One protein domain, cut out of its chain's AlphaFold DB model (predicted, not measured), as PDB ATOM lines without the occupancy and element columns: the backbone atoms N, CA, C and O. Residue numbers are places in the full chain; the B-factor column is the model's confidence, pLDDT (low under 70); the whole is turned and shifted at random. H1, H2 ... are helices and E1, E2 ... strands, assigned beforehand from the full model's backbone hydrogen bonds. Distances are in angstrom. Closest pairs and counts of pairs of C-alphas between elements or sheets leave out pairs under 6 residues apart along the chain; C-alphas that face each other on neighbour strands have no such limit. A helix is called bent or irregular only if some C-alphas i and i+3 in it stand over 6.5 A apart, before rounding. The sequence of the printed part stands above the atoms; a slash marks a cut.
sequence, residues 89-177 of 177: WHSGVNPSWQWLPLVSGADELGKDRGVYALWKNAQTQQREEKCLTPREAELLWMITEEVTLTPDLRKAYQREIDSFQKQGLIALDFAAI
ATOM      1  N   TRP A  89      95.330 123.461  99.513       74.75
ATOM      2  CA  TRP A  89      96.733 123.845  99.688       74.75
ATOM      3  C   TRP A  89      97.628 122.612  99.878       74.75
ATOM      4  O   TRP A  89      97.351 121.747 100.714       74.75
ATOM      5  N   HIS A  90      98.691 122.507  99.073       69.75
ATOM      6  CA  HIS A  90      99.486 121.275  98.953       69.75
ATOM      7  C   HIS A  90     101.002 121.467  99.101       69.75
ATOM      8  O   HIS A  90     101.705 120.501  99.390       69.75
ATOM      9  N   SER A  91     101.518 122.690  98.963       74.88
ATOM     10  CA  SER A  91     102.953 122.979  99.048       74.88
ATOM     11  C   SER A  91     103.220 124.409  99.528       74.88
ATOM     12  O   SER A  91     102.377 125.294  99.387       74.88
ATOM     13  N   GLY A  92     104.402 124.641 100.103       78.06
ATOM     14  CA  GLY A  92     104.841 125.976 100.519       78.06
ATOM     15  C   GLY A  92     104.396 126.374 101.930       78.06
ATOM     16  O   GLY A  92     104.249 125.522 102.809       78.06
ATOM     17  N   VAL A  93     104.243 127.683 102.141       83.88
ATOM     18  CA  VAL A  93     103.699 128.300 103.365       83.88
ATOM     19  C   VAL A  93     102.186 128.369 103.266       83.88
ATOM     20  O   VAL A  93     101.639 128.532 102.177       83.88
ATOM     21  N   ASN A  94     101.510 128.245 104.404       88.31
ATOM     22  CA  ASN A  94     100.071 128.422 104.486       88.31
ATOM     23  C   ASN A  94      99.688 129.808 103.926       88.31
ATOM     24  O   ASN A  94     100.219 130.807 104.400       88.31
ATOM     25  N   PRO A  95      98.765 129.912 102.954       87.50
ATOM     26  CA  PRO A  95      98.462 131.183 102.291       87.50
ATOM     27  C   PRO A  95      97.790 132.214 103.209       87.50
ATOM     28  O   PRO A  95      97.814 133.405 102.922       87.50
ATOM     29  N   SER A  96      97.208 131.774 104.328       91.81
ATOM     30  CA  SER A  96      96.680 132.671 105.363       91.81
ATOM     31  C   SER A  96      97.735 133.127 106.372       91.81
ATOM     32  O   SER A  96      97.407 133.859 107.300       91.81
ATOM     33  N   TRP A  97      98.980 132.673 106.233       90.94
ATOM     34  CA  TRP A  97     100.071 133.073 107.106       90.94
ATOM     35  C   TRP A  97     100.240 134.588 107.110       90.94
ATOM     36  O   TRP A  97     100.429 135.207 106.066       90.94
ATOM     37  N   GLN A  98     100.232 135.161 108.304       93.19
ATOM     38  CA  GLN A  98     100.569 136.546 108.572       93.19
ATOM     39  C   GLN A  98     101.453 136.598 109.809       93.19
ATOM     40  O   GLN A  98     101.364 135.745 110.697       93.19
ATOM     41  N   TRP A  99     102.298 137.616 109.890       92.50
ATOM     42  CA  TRP A  99     103.091 137.846 111.083       92.50
ATOM     43  C   TRP A  99     103.197 139.324 111.405       92.50
ATOM     44  O   TRP A  99     103.119 140.180 110.525       92.50
ATOM     45  N   LEU A 100     103.388 139.617 112.685       94.50
ATOM     46  CA  LEU A 100     103.588 140.973 113.164       94.50
ATOM     47  C   LEU A 100     104.450 141.002 114.430       94.50
ATOM     48  O   LEU A 100     104.362 140.096 115.263       94.50
ATOM     49  N   PRO A 101     105.274 142.044 114.617       93.56
ATOM     50  CA  PRO A 101     105.899 142.306 115.901       93.56
ATOM     51  C   PRO A 101     104.872 142.886 116.887       93.56
ATOM     52  O   PRO A 101     104.239 143.903 116.615       93.56
ATOM     53  N   LEU A 102     104.759 142.274 118.064       94.50
ATOM     54  CA  LEU A 102     104.039 142.803 119.219       94.50
ATOM     55  C   LEU A 102     105.045 143.127 120.320       94.50
ATOM     56  O   LEU A 102     105.600 142.236 120.958       94.50
ATOM     57  N   VAL A 103     105.301 144.415 120.535       93.25
ATOM     58  CA  VAL A 103     106.262 144.896 121.537       93.25
ATOM     59  C   VAL A 103     105.548 145.738 122.582       93.25
ATOM     60  O   VAL A 103     105.524 145.374 123.751       93.25
ATOM     61  N   SER A 104     104.951 146.850 122.164       92.75
ATOM     62  CA  SER A 104     104.226 147.762 123.048       92.75
ATOM     63  C   SER A 104     102.741 147.407 123.134       92.75
ATOM     64  O   SER A 104     102.147 147.564 124.194       92.75
ATOM     65  N   GLY A 105     102.152 146.860 122.064       91.94
ATOM     66  CA  GLY A 105     100.759 146.396 122.055       91.94
ATOM     67  C   GLY A 105     100.535 145.035 122.728       91.94
ATOM     68  O   GLY A 105      99.393 144.673 122.999       91.94
ATOM     69  N   ALA A 106     101.599 144.276 123.015       93.88
ATOM     70  CA  ALA A 106     101.494 142.943 123.616       93.88
ATOM     71  C   ALA A 106     100.816 142.979 124.995       93.88
ATOM     72  O   ALA A 106      99.879 142.220 125.245       93.88
ATOM     73  N   ASP A 107     101.238 143.913 125.851       92.19
ATOM     74  CA  ASP A 107     100.731 144.047 127.219       92.19
ATOM     75  C   ASP A 107      99.218 144.349 127.217       92.19
ATOM     76  O   ASP A 107      98.460 143.768 127.994       92.19
ATOM     77  N   GLU A 108      98.758 145.182 126.278       92.06
ATOM     78  CA  GLU A 108      97.341 145.540 126.116       92.06
ATOM     79  C   GLU A 108      96.480 144.381 125.597       92.06
ATOM     80  O   GLU A 108      95.277 144.303 125.860       92.06
ATOM     81  N   LEU A 109      97.097 143.449 124.872       92.94
ATOM     82  CA  LEU A 109      96.447 142.239 124.380       92.94
ATOM     83  C   LEU A 109      96.517 141.078 125.383       92.94
ATOM     84  O   LEU A 109      95.857 140.059 125.153       92.94
ATOM     85  N   GLY A 110      97.264 141.227 126.485       93.88
ATOM     86  CA  GLY A 110      97.553 140.151 127.437       93.88
ATOM     87  C   GLY A 110      98.472 139.079 126.847       93.88
ATOM     88  O   GLY A 110      98.255 137.889 127.070       93.88
ATOM     89  N   LYS A 111      99.448 139.498 126.039       95.00
ATOM     90  CA  LYS A 111     100.371 138.649 125.279       95.00
ATOM     91  C   LYS A 111     101.817 138.883 125.699       95.00
ATOM     92  O   LYS A 111     102.154 139.929 126.248       95.00
ATOM     93  N   ASP A 112     102.675 137.919 125.386       95.31
ATOM     94  CA  ASP A 112     104.119 138.093 125.502       95.31
ATOM     95  C   ASP A 112     104.633 139.028 124.403       95.31
ATOM     96  O   ASP A 112     104.043 139.155 123.333       95.31
ATOM     97  N   ARG A 113     105.767 139.680 124.650       94.94
ATOM     98  CA  ARG A 113     106.424 140.515 123.641       94.94
ATOM     99  C   ARG A 113     107.213 139.634 122.675       94.94
ATOM    100  O   ARG A 113     108.006 138.804 123.115       94.94
ATOM    101  N   GLY A 114     107.049 139.839 121.374       93.94
ATOM    102  CA  GLY A 114     107.744 139.054 120.356       93.94
ATOM    103  C   GLY A 114     107.116 139.160 118.973       93.94
ATOM    104  O   GLY A 114     106.286 140.027 118.713       93.94
ATOM    105  N   VAL A 115     107.528 138.273 118.069       94.19
ATOM    106  CA  VAL A 115     106.931 138.163 116.733       94.19
ATOM    107  C   VAL A 115     105.821 137.129 116.785       94.19
ATOM    108  O   VAL A 115     106.066 135.974 117.124       94.19
ATOM    109  N   TYR A 116     104.606 137.541 116.444       95.00
ATOM    110  CA  TYR A 116     103.452 136.660 116.399       95.00
ATOM    111  C   TYR A 116     103.193 136.187 114.986       95.00
ATOM    112  O   TYR A 116     103.144 136.974 114.049       95.00
ATOM    113  N   ALA A 117     103.001 134.886 114.894       94.25
ATOM    114  CA  ALA A 117     102.437 134.141 113.795       94.25
ATOM    115  C   ALA A 117     100.915 134.088 113.907       94.25
ATOM    116  O   ALA A 117     100.414 133.760 114.983       94.25
ATOM    117  N   LEU A 118     100.203 134.305 112.807       95.69
ATOM    118  CA  LEU A 118      98.759 134.120 112.672       95.69
ATOM    119  C   LEU A 118      98.495 133.305 111.404       95.69
ATOM    120  O   LEU A 118      99.044 133.610 110.351       95.69
ATOM    121  N   TRP A 119      97.680 132.259 111.490       94.31
ATOM    122  CA  TRP A 119      97.268 131.490 110.314       94.31
ATOM    123  C   TRP A 119      95.956 130.766 110.584       94.31
ATOM    124  O   TRP A 119      95.581 130.524 111.724       94.31
ATOM    125  N   LYS A 120      95.250 130.386 109.529       93.69
ATOM    126  CA  LYS A 120      94.103 129.492 109.590       93.69
ATOM    127  C   LYS A 120      94.607 128.063 109.454       93.69
ATOM    128  O   LYS A 120      95.279 127.710 108.483       93.69
ATOM    129  N   ASN A 121      94.324 127.224 110.438       88.62
ATOM    130  CA  ASN A 121      94.712 125.824 110.405       88.62
ATOM    131  C   ASN A 121      93.862 125.083 109.365       88.62
ATOM    132  O   ASN A 121      92.635 125.053 109.455       88.62
ATOM    133  N   ALA A 122      94.519 124.458 108.386       82.38
ATOM    134  CA  ALA A 122      93.845 123.780 107.282       82.38
ATOM    135  C   ALA A 122      92.911 122.638 107.732       82.38
ATOM    136  O   ALA A 122      91.931 122.342 107.051       82.38
ATOM    137  N   GLN A 123      93.181 122.013 108.881       82.56
ATOM    138  CA  GLN A 123      92.392 120.900 109.412       82.56
ATOM    139  C   GLN A 123      91.179 121.379 110.212       82.56
ATOM    140  O   GLN A 123      90.078 120.868 110.023       82.56
ATOM    141  N   THR A 124      91.369 122.341 111.119       88.19
ATOM    142  CA  THR A 124      90.299 122.812 112.017       88.19
ATOM    143  C   THR A 124      89.494 123.967 111.430       88.19
ATOM    144  O   THR A 124      88.419 124.284 111.941       88.19
ATOM    145  N   GLN A 125      90.007 124.607 110.375       88.00
ATOM    146  CA  GLN A 125      89.489 125.852 109.800       88.00
ATOM    147  C   GLN A 125      89.419 127.007 110.814       88.00
ATOM    148  O   GLN A 125      88.751 128.008 110.565       88.00
ATOM    149  N   GLN A 126      90.121 126.881 111.945       91.94
ATOM    150  CA  GLN A 126      90.208 127.906 112.979       91.94
ATOM    151  C   GLN A 126      91.485 128.721 112.816       91.94
ATOM    152  O   GLN A 126      92.511 128.207 112.361       91.94
ATOM    153  N   ARG A 127      91.423 129.987 113.222       94.88
ATOM    154  CA  ARG A 127      92.607 130.828 113.371       94.88
ATOM    155  C   ARG A 127      93.439 130.323 114.550       94.88
ATOM    156  O   ARG A 127      92.947 130.232 115.669       94.88
ATOM    157  N   GLU A 128      94.702 130.054 114.284       94.69
ATOM    158  CA  GLU A 128      95.738 129.735 115.252       94.69
ATOM    159  C   GLU A 128      96.730 130.892 115.341       94.69
ATOM    160  O   GLU A 128      96.863 131.716 114.429       94.69
ATOM    161  N   GLU A 129      97.444 130.937 116.456       94.88
ATOM    162  CA  GLU A 129      98.490 131.919 116.670       94.88
ATOM    163  C   GLU A 129      99.645 131.364 117.492       94.88
ATOM    164  O   GLU A 129      99.485 130.429 118.281       94.88
ATOM    165  N   LYS A 130     100.827 131.964 117.335       93.62
ATOM    166  CA  LYS A 130     102.004 131.585 118.118       93.62
ATOM    167  C   LYS A 130     103.001 132.732 118.237       93.62
ATOM    168  O   LYS A 130     103.360 133.344 117.241       93.62
ATOM    169  N   CYS A 131     103.514 132.967 119.444       95.25
ATOM    170  CA  CYS A 131     104.724 133.769 119.608       95.25
ATOM    171  C   CYS A 131     105.923 132.935 119.141       95.25
ATOM    172  O   CYS A 131     106.193 131.864 119.691       95.25
ATOM    173  N   LEU A 132     106.590 133.385 118.084       93.88
ATOM    174  CA  LEU A 132     107.705 132.682 117.472       93.88
ATOM    175  C   LEU A 132     108.974 132.856 118.298       93.88
ATOM    176  O   LEU A 132     109.329 133.956 118.724       93.88
ATOM    177  N   THR A 133     109.727 131.770 118.438       94.31
ATOM    178  CA  THR A 133     111.129 131.875 118.848       94.31
ATOM    179  C   THR A 133     111.964 132.529 117.735       94.31
ATOM    180  O   THR A 133     111.583 132.463 116.563       94.31
ATOM    181  N   PRO A 134     113.145 133.106 118.040       92.12
ATOM    182  CA  PRO A 134     114.011 133.692 117.009       92.12
ATOM    183  C   PRO A 134     114.343 132.719 115.872       92.12
ATOM    184  O   PRO A 134     114.363 133.098 114.707       92.12
ATOM    185  N   ARG A 135     114.536 131.441 116.214       92.62
ATOM    186  CA  ARG A 135     114.860 130.375 115.265       92.62
ATOM    187  C   ARG A 135     113.691 130.019 114.347       92.62
ATOM    188  O   ARG A 135     113.881 129.734 113.172       92.62
ATOM    189  N   GLU A 136     112.481 130.046 114.885       92.56
ATOM    190  CA  GLU A 136     111.250 129.840 114.123       92.56
ATOM    191  C   GLU A 136     110.965 131.013 113.181       92.56
ATOM    192  O   GLU A 136     110.609 130.791 112.027       92.56
ATOM    193  N   ALA A 137     111.171 132.248 113.648       90.38
ATOM    194  CA  ALA A 137     111.042 133.443 112.820       90.38
ATOM    195  C   ALA A 137     112.053 133.444 111.661       90.38
ATOM    196  O   ALA A 137     111.680 133.722 110.525       90.38
ATOM    197  N   GLU A 138     113.307 133.070 111.928       89.88
ATOM    198  CA  GLU A 138     114.347 132.924 110.906       89.88
ATOM    199  C   GLU A 138     113.982 131.861 109.861       89.88
ATOM    200  O   GLU A 138     114.087 132.118 108.663       89.88
ATOM    201  N   LEU A 139     113.497 130.690 110.295       88.69
ATOM    202  CA  LEU A 139     113.047 129.643 109.379       88.69
ATOM    203  C   LEU A 139     111.924 130.135 108.463       88.69
ATOM    204  O   LEU A 139     111.986 129.916 107.257       88.69
ATOM    205  N   LEU A 140     110.907 130.794 109.020       85.50
ATOM    206  CA  LEU A 140     109.773 131.288 108.236       85.50
ATOM    207  C   LEU A 140     110.170 132.404 107.278       85.50
ATOM    208  O   LEU A 140     109.656 132.444 106.161       85.50
ATOM    209  N   TRP A 141     111.099 133.267 107.684       85.69
ATOM    210  CA  TRP A 141     111.681 134.268 106.800       85.69
ATOM    211  C   TRP A 141     112.402 133.609 105.618       85.69
ATOM    212  O   TRP A 141     112.065 133.907 104.478       85.69
ATOM    213  N   MET A 142     113.298 132.645 105.868       85.94
ATOM    214  CA  MET A 142     113.991 131.910 104.795       85.94
ATOM    215  C   MET A 142     113.010 131.236 103.832       85.94
ATOM    216  O   MET A 142     113.178 131.285 102.620       85.94
ATOM    217  N   ILE A 143     111.965 130.629 104.385       81.31
ATOM    218  CA  ILE A 143     110.917 129.942 103.638       81.31
ATOM    219  C   ILE A 143     110.095 130.912 102.767       81.31
ATOM    220  O   ILE A 143     109.736 130.567 101.645       81.31
ATOM    221  N   THR A 144     109.799 132.110 103.275       79.81
ATOM    222  CA  THR A 144     108.998 133.128 102.574       79.81
ATOM    223  C   THR A 144     109.802 133.828 101.479       79.81
ATOM    224  O   THR A 144     109.256 134.141 100.429       79.81
ATOM    225  N   GLU A 145     111.102 134.022 101.692       81.06
ATOM    226  CA  GLU A 145     112.032 134.592 100.707       81.06
ATOM    227  C   GLU A 145     112.528 133.555  99.678       81.06
ATOM    228  O   GLU A 145     113.504 133.803  98.972       81.06
ATOM    229  N   GLU A 146     111.891 132.379  99.610       72.81
ATOM    230  CA  GLU A 146     112.240 131.279  98.698       72.81
ATOM    231  C   GLU A 146     113.722 130.864  98.779       72.81
ATOM    232  O   GLU A 146     114.331 130.414  97.805       72.81
ATOM    233  N   VAL A 147     114.334 130.989  99.961       73.75
ATOM    234  CA  VAL A 147     115.707 130.534 100.180       73.75
ATOM    235  C   VAL A 147     115.715 129.010 100.159       73.75
ATOM    236  O   VAL A 147     115.189 128.365 101.069       73.75
ATOM    237  N   THR A 148     116.364 128.422  99.151       75.25
ATOM    238  CA  THR A 148     116.612 126.976  99.104       75.25
ATOM    239  C   THR A 148     117.329 126.533 100.379       75.25
ATOM    240  O   THR A 148     118.481 126.896 100.644       75.25
ATOM    241  N   LEU A 149     116.649 125.712 101.178       78.25
ATOM    242  CA  LEU A 149     117.213 125.147 102.395       78.25
ATOM    243  C   LEU A 149     118.181 124.027 102.013       78.25
ATOM    244  O   LEU A 149     117.771 122.919 101.662       78.25
ATOM    245  N   THR A 150     119.484 124.295 102.119       83.75
ATOM    246  CA  THR A 150     120.508 123.260 101.919       83.75
ATOM    247  C   THR A 150     120.259 122.060 102.849       83.75
ATOM    248  O   THR A 150     119.664 122.225 103.918       83.75
ATOM    249  N   PRO A 151     120.734 120.843 102.516       86.44
ATOM    250  CA  PRO A 151     120.516 119.665 103.361       86.44
ATOM    251  C   PRO A 151     120.957 119.852 104.821       86.44
ATOM    252  O   PRO A 151     120.276 119.391 105.739       86.44
ATOM    253  N   ASP A 152     122.061 120.570 105.040       87.88
ATOM    254  CA  ASP A 152     122.578 120.866 106.377       87.88
ATOM    255  C   ASP A 152     121.676 121.842 107.140       87.88
ATOM    256  O   ASP A 152     121.373 121.607 108.312       87.88
ATOM    257  N   LEU A 153     121.185 122.896 106.475       85.94
ATOM    258  CA  LEU A 153     120.222 123.827 107.067       85.94
ATOM    259  C   LEU A 153     118.901 123.121 107.369       85.94
ATOM    260  O   LEU A 153     118.396 123.216 108.484       85.94
ATOM    261  N   ARG A 154     118.379 122.323 106.436       86.31
ATOM    262  CA  ARG A 154     117.158 121.542 106.654       86.31
ATOM    263  C   ARG A 154     117.283 120.642 107.880       86.31
ATOM    264  O   ARG A 154     116.391 120.626 108.724       86.31
ATOM    265  N   LYS A 155     118.412 119.943 108.022       89.38
ATOM    266  CA  LYS A 155     118.694 119.115 109.200       89.38
ATOM    267  C   LYS A 155     118.778 119.951 110.477       89.38
ATOM    268  O   LYS A 155     118.303 119.505 111.519       89.38
ATOM    269  N   ALA A 156     119.358 121.149 110.408       91.00
ATOM    270  CA  ALA A 156     119.417 122.055 111.547       91.00
ATOM    271  C   ALA A 156     118.007 122.455 112.016       91.00
ATOM    272  O   ALA A 156     117.744 122.385 113.217       91.00
ATOM    273  N   TYR A 157     117.103 122.801 111.096       91.75
ATOM    274  CA  TYR A 157     115.737 123.263 111.390       91.75
ATOM    275  C   TYR A 157     114.675 122.152 111.414       91.75
ATOM    276  O   TYR A 157     113.479 122.438 111.445       91.75
ATOM    277  N   GLN A 158     115.073 120.874 111.399       90.69
ATOM    278  CA  GLN A 158     114.134 119.755 111.254       90.69
ATOM    279  C   GLN A 158     113.029 119.770 112.321       90.69
ATOM    280  O   GLN A 158     111.872 119.502 112.018       90.69
ATOM    281  N   ARG A 159     113.367 120.138 113.562       93.06
ATOM    282  CA  ARG A 159     112.401 120.200 114.666       93.06
ATOM    283  C   ARG A 159     111.327 121.263 114.426       93.06
ATOM    284  O   ARG A 159     110.154 121.024 114.706       93.06
ATOM    285  N   GLU A 160     111.730 122.438 113.962       93.00
ATOM    286  CA  GLU A 160     110.838 123.550 113.652       93.00
ATOM    287  C   GLU A 160     109.972 123.216 112.428       93.00
ATOM    288  O   GLU A 160     108.761 123.426 112.468       93.00
ATOM    289  N   ILE A 161     110.561 122.589 111.401       90.31
ATOM    290  CA  ILE A 161     109.845 122.078 110.222       90.31
ATOM    291  C   ILE A 161     108.760 121.078 110.642       90.31
ATOM    292  O   ILE A 161     107.595 121.263 110.289       90.31
ATOM    293  N   ASP A 162     109.105 120.068 111.445       90.56
ATOM    294  CA  ASP A 162     108.151 119.061 111.929       90.56
ATOM    295  C   ASP A 162     107.016 119.708 112.738       90.56
ATOM    296  O   ASP A 162     105.840 119.357 112.596       90.56
ATOM    297  N   SER A 163     107.357 120.687 113.585       91.69
ATOM    298  CA  SER A 163     106.376 121.436 114.373       91.69
ATOM    299  C   SER A 163     105.417 122.222 113.481       91.69
ATOM    300  O   SER A 163     104.207 122.158 113.692       91.69
ATOM    301  N   PHE A 164     105.926 122.953 112.490       90.56
ATOM    302  CA  PHE A 164     105.105 123.757 111.585       90.56
ATOM    303  C   PHE A 164     104.232 122.903 110.672       90.56
ATOM    304  O   PHE A 164     103.072 123.249 110.454       90.56
ATOM    305  N   GLN A 165     104.731 121.758 110.204       88.31
ATOM    306  CA  GLN A 165     103.925 120.801 109.445       88.31
ATOM    307  C   GLN A 165     102.770 120.259 110.284       88.31
ATOM    308  O   GLN A 165     101.622 120.259 109.842       88.31
ATOM    309  N   LYS A 166     103.043 119.869 111.535       88.75
ATOM    310  CA  LYS A 166     102.002 119.406 112.460       88.75
ATOM    311  C   LYS A 166     100.950 120.485 112.745       88.75
ATOM    312  O   LYS A 166      99.787 120.160 112.961       88.75
ATOM    313  N   GLN A 167     101.361 121.749 112.753       88.50
ATOM    314  CA  GLN A 167     100.494 122.909 112.975       88.50
ATOM    315  C   GLN A 167      99.757 123.377 111.708       88.50
ATOM    316  O   GLN A 167      98.927 124.284 111.785       88.50
ATOM    317  N   GLY A 168     100.044 122.776 110.548       86.69
ATOM    318  CA  GLY A 168      99.466 123.179 109.266       86.69
ATOM    319  C   GLY A 168      99.959 124.543 108.777       86.69
ATOM    320  O   GLY A 168      99.247 125.209 108.027       86.69
ATOM    321  N   LEU A 169     101.142 124.974 109.222       86.62
ATOM    322  CA  LEU A 169     101.747 126.246 108.831       86.62
ATOM    323  C   LEU A 169     102.598 126.127 107.556       86.62
ATOM    324  O   LEU A 169     102.648 127.059 106.758       86.62
ATOM    325  N   ILE A 170     103.225 124.970 107.332       85.62
ATOM    326  CA  ILE A 170     103.940 124.645 106.085       85.62
ATOM    327  C   ILE A 170     103.526 123.252 105.586       85.62
ATOM    328  O   ILE A 170     103.207 122.380 106.397       85.62
ATOM    329  N   ALA A 171     103.530 123.032 104.270       80.00
ATOM    330  CA  ALA A 171     103.163 121.755 103.649       80.00
ATOM    331  C   ALA A 171     104.390 120.958 103.155       80.00
ATOM    332  O   ALA A 171     105.462 121.510 102.900       80.00
ATOM    333  N   LEU A 172     104.229 119.629 103.061       57.84
ATOM    334  CA  LEU A 172     105.296 118.618 102.920       57.84
ATOM    335  C   LEU A 172     106.148 118.715 101.639       57.84
ATOM    336  O   LEU A 172     107.316 118.327 101.678       57.84
ATOM    337  N   ASP A 173     105.626 119.285 100.550       60.31
ATOM    338  CA  ASP A 173     106.346 119.407  99.268       60.31
ATOM    339  C   ASP A 173     107.400 120.529  99.225       60.31
ATOM    340  O   ASP A 173     107.980 120.820  98.182       60.31
ATOM    341  N   PHE A 174     107.772 121.078 100.384       51.59
ATOM    342  CA  PHE A 174     108.988 121.884 100.551       51.59
ATOM    343  C   PHE A 174     110.291 121.138 100.182       51.59
ATOM    344  O   PHE A 174     111.363 121.726 100.171       51.59
ATOM    345  N   ALA A 175     110.229 119.827  99.926       40.50
ATOM    346  CA  ALA A 175     111.382 118.979  99.625       40.50
ATOM    347  C   ALA A 175     111.931 119.112  98.186       40.50
ATOM    348  O   ALA A 175     112.939 118.473  97.886       40.50
ATOM    349  N   ALA A 176     111.275 119.882  97.311       44.38
ATOM    350  CA  ALA A 176     111.647 120.032  95.900       44.38
ATOM    351  C   ALA A 176     112.212 121.421  95.525       44.38
ATOM    352  O   ALA A 176     112.450 121.656  94.339       44.38
ATOM    353  N   ILE A 177     112.425 122.314  96.504       44.94
ATOM    354  CA  ILE A 177     112.974 123.673  96.325       44.94
ATOM    355  C   ILE A 177     114.345 123.786  96.995       44.94
ATOM    356  O   ILE A 177     114.491 123.268  98.126       44.94
TER     357      ILE A 177
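This is residues 89 to 177 of the 177 residues of an uncharacterized protein of Bdellovibrio sp. CG10_big_fil_rev_8_21_14_0_10_47_8 (UniProt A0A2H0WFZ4). What does one see first? A small, strongly twisted sheet of three strands, E1, E2 and E3, has the short helix H1 at one end of the long axis, and towards the other end lie the helices H2, H3, H4 and H5, loosely grouped, with H2 slantwise over the sheet. What is it made of? The printed part has 89 residues, with named elements in the order E1, H1, E2, E3, H2, H3, H4, H5; the sheet runs E1, E2, E3, antiparallel throughout, and the class is mixed, helices and strands. How is the whole shaped? It is compact, with a radius of gyration of the C-alphas of 13.5 A, and only just elongated, with spans of 42 by 28 by 20 A.

Where are the strands and the first helix? E1, residues 98 to 102, begins with C-alpha 98 at (100.569, 136.546, 108.572) and is 12.8 A long. H1 is residues 106 to 109, 5.2 A; E2 is residues 114 to 120, 19.8 A; E3 is residues 127 to 132, 15.8 A. Where are the later helices? H2, residues 134 to 144, is 15.3 A long and begins with C-alpha 134 at (114.011, 133.692, 117.009). H3 is residues 151 to 156, 8.6 A, and H4 is residues 158 to 166, 12.2 A. H5, residues 172 to 176, is 9.6 A long, ends with C-alpha 176 at (111.647, 120.032, 95.900) and is irregular, but only just: C-alphas 172 and 175 are 6.9 A apart.

How do the strands pair? E1 and E2 are antiparallel at 153 degrees, with N 98 and O 118 within hydrogen-bond range at 2.8 A. E2 and E3 form a hairpin, antiparallel at 156 degrees, with N 128 and O 119 at 2.7 A. Which helices are on the sheet? H1 only just is, and it only grazes the sheet; H2 is on it at a height of 10.2 A, and the closest C-alphas of E2 and H2, those of Val 115 and Ala 137, are 7.4 A apart. How do the other helices stand? H2 and H4 are close but not clearly touching, the closest C-alphas, Glu 136 and Glu 160, being 6.3 A apart, and they run the same way at a steep tilt of 69.7 degrees, only just short of about perpendicular. H3 and H4 meet only through their link, H2 and H3 are apart, and H4 and H5 are close but not clearly touching, with the closest C-alphas, Gln 165 and Leu 172, 7.0 A apart. What do the helix backbones show? In H2, H3 and H4 every O i to N i+4 pair is within hydrogen-bond range; in H5 it is 0 of 1, with 0 of 2 O i to N i+3 pairs, and H1 is too short for an O i to N i+4 pair.

How large is it? The two C-alphas farthest apart, those of Glu 108 and Ala 176, are 42.1 A apart. Is the printed part whole? It has no cut from residue 89 to residue 177, the chain's last, and no link is long. Where is confidence low? The mean pLDDT of the printed part is 86.2, and residue 90 and residues 172 to 177 are under 70.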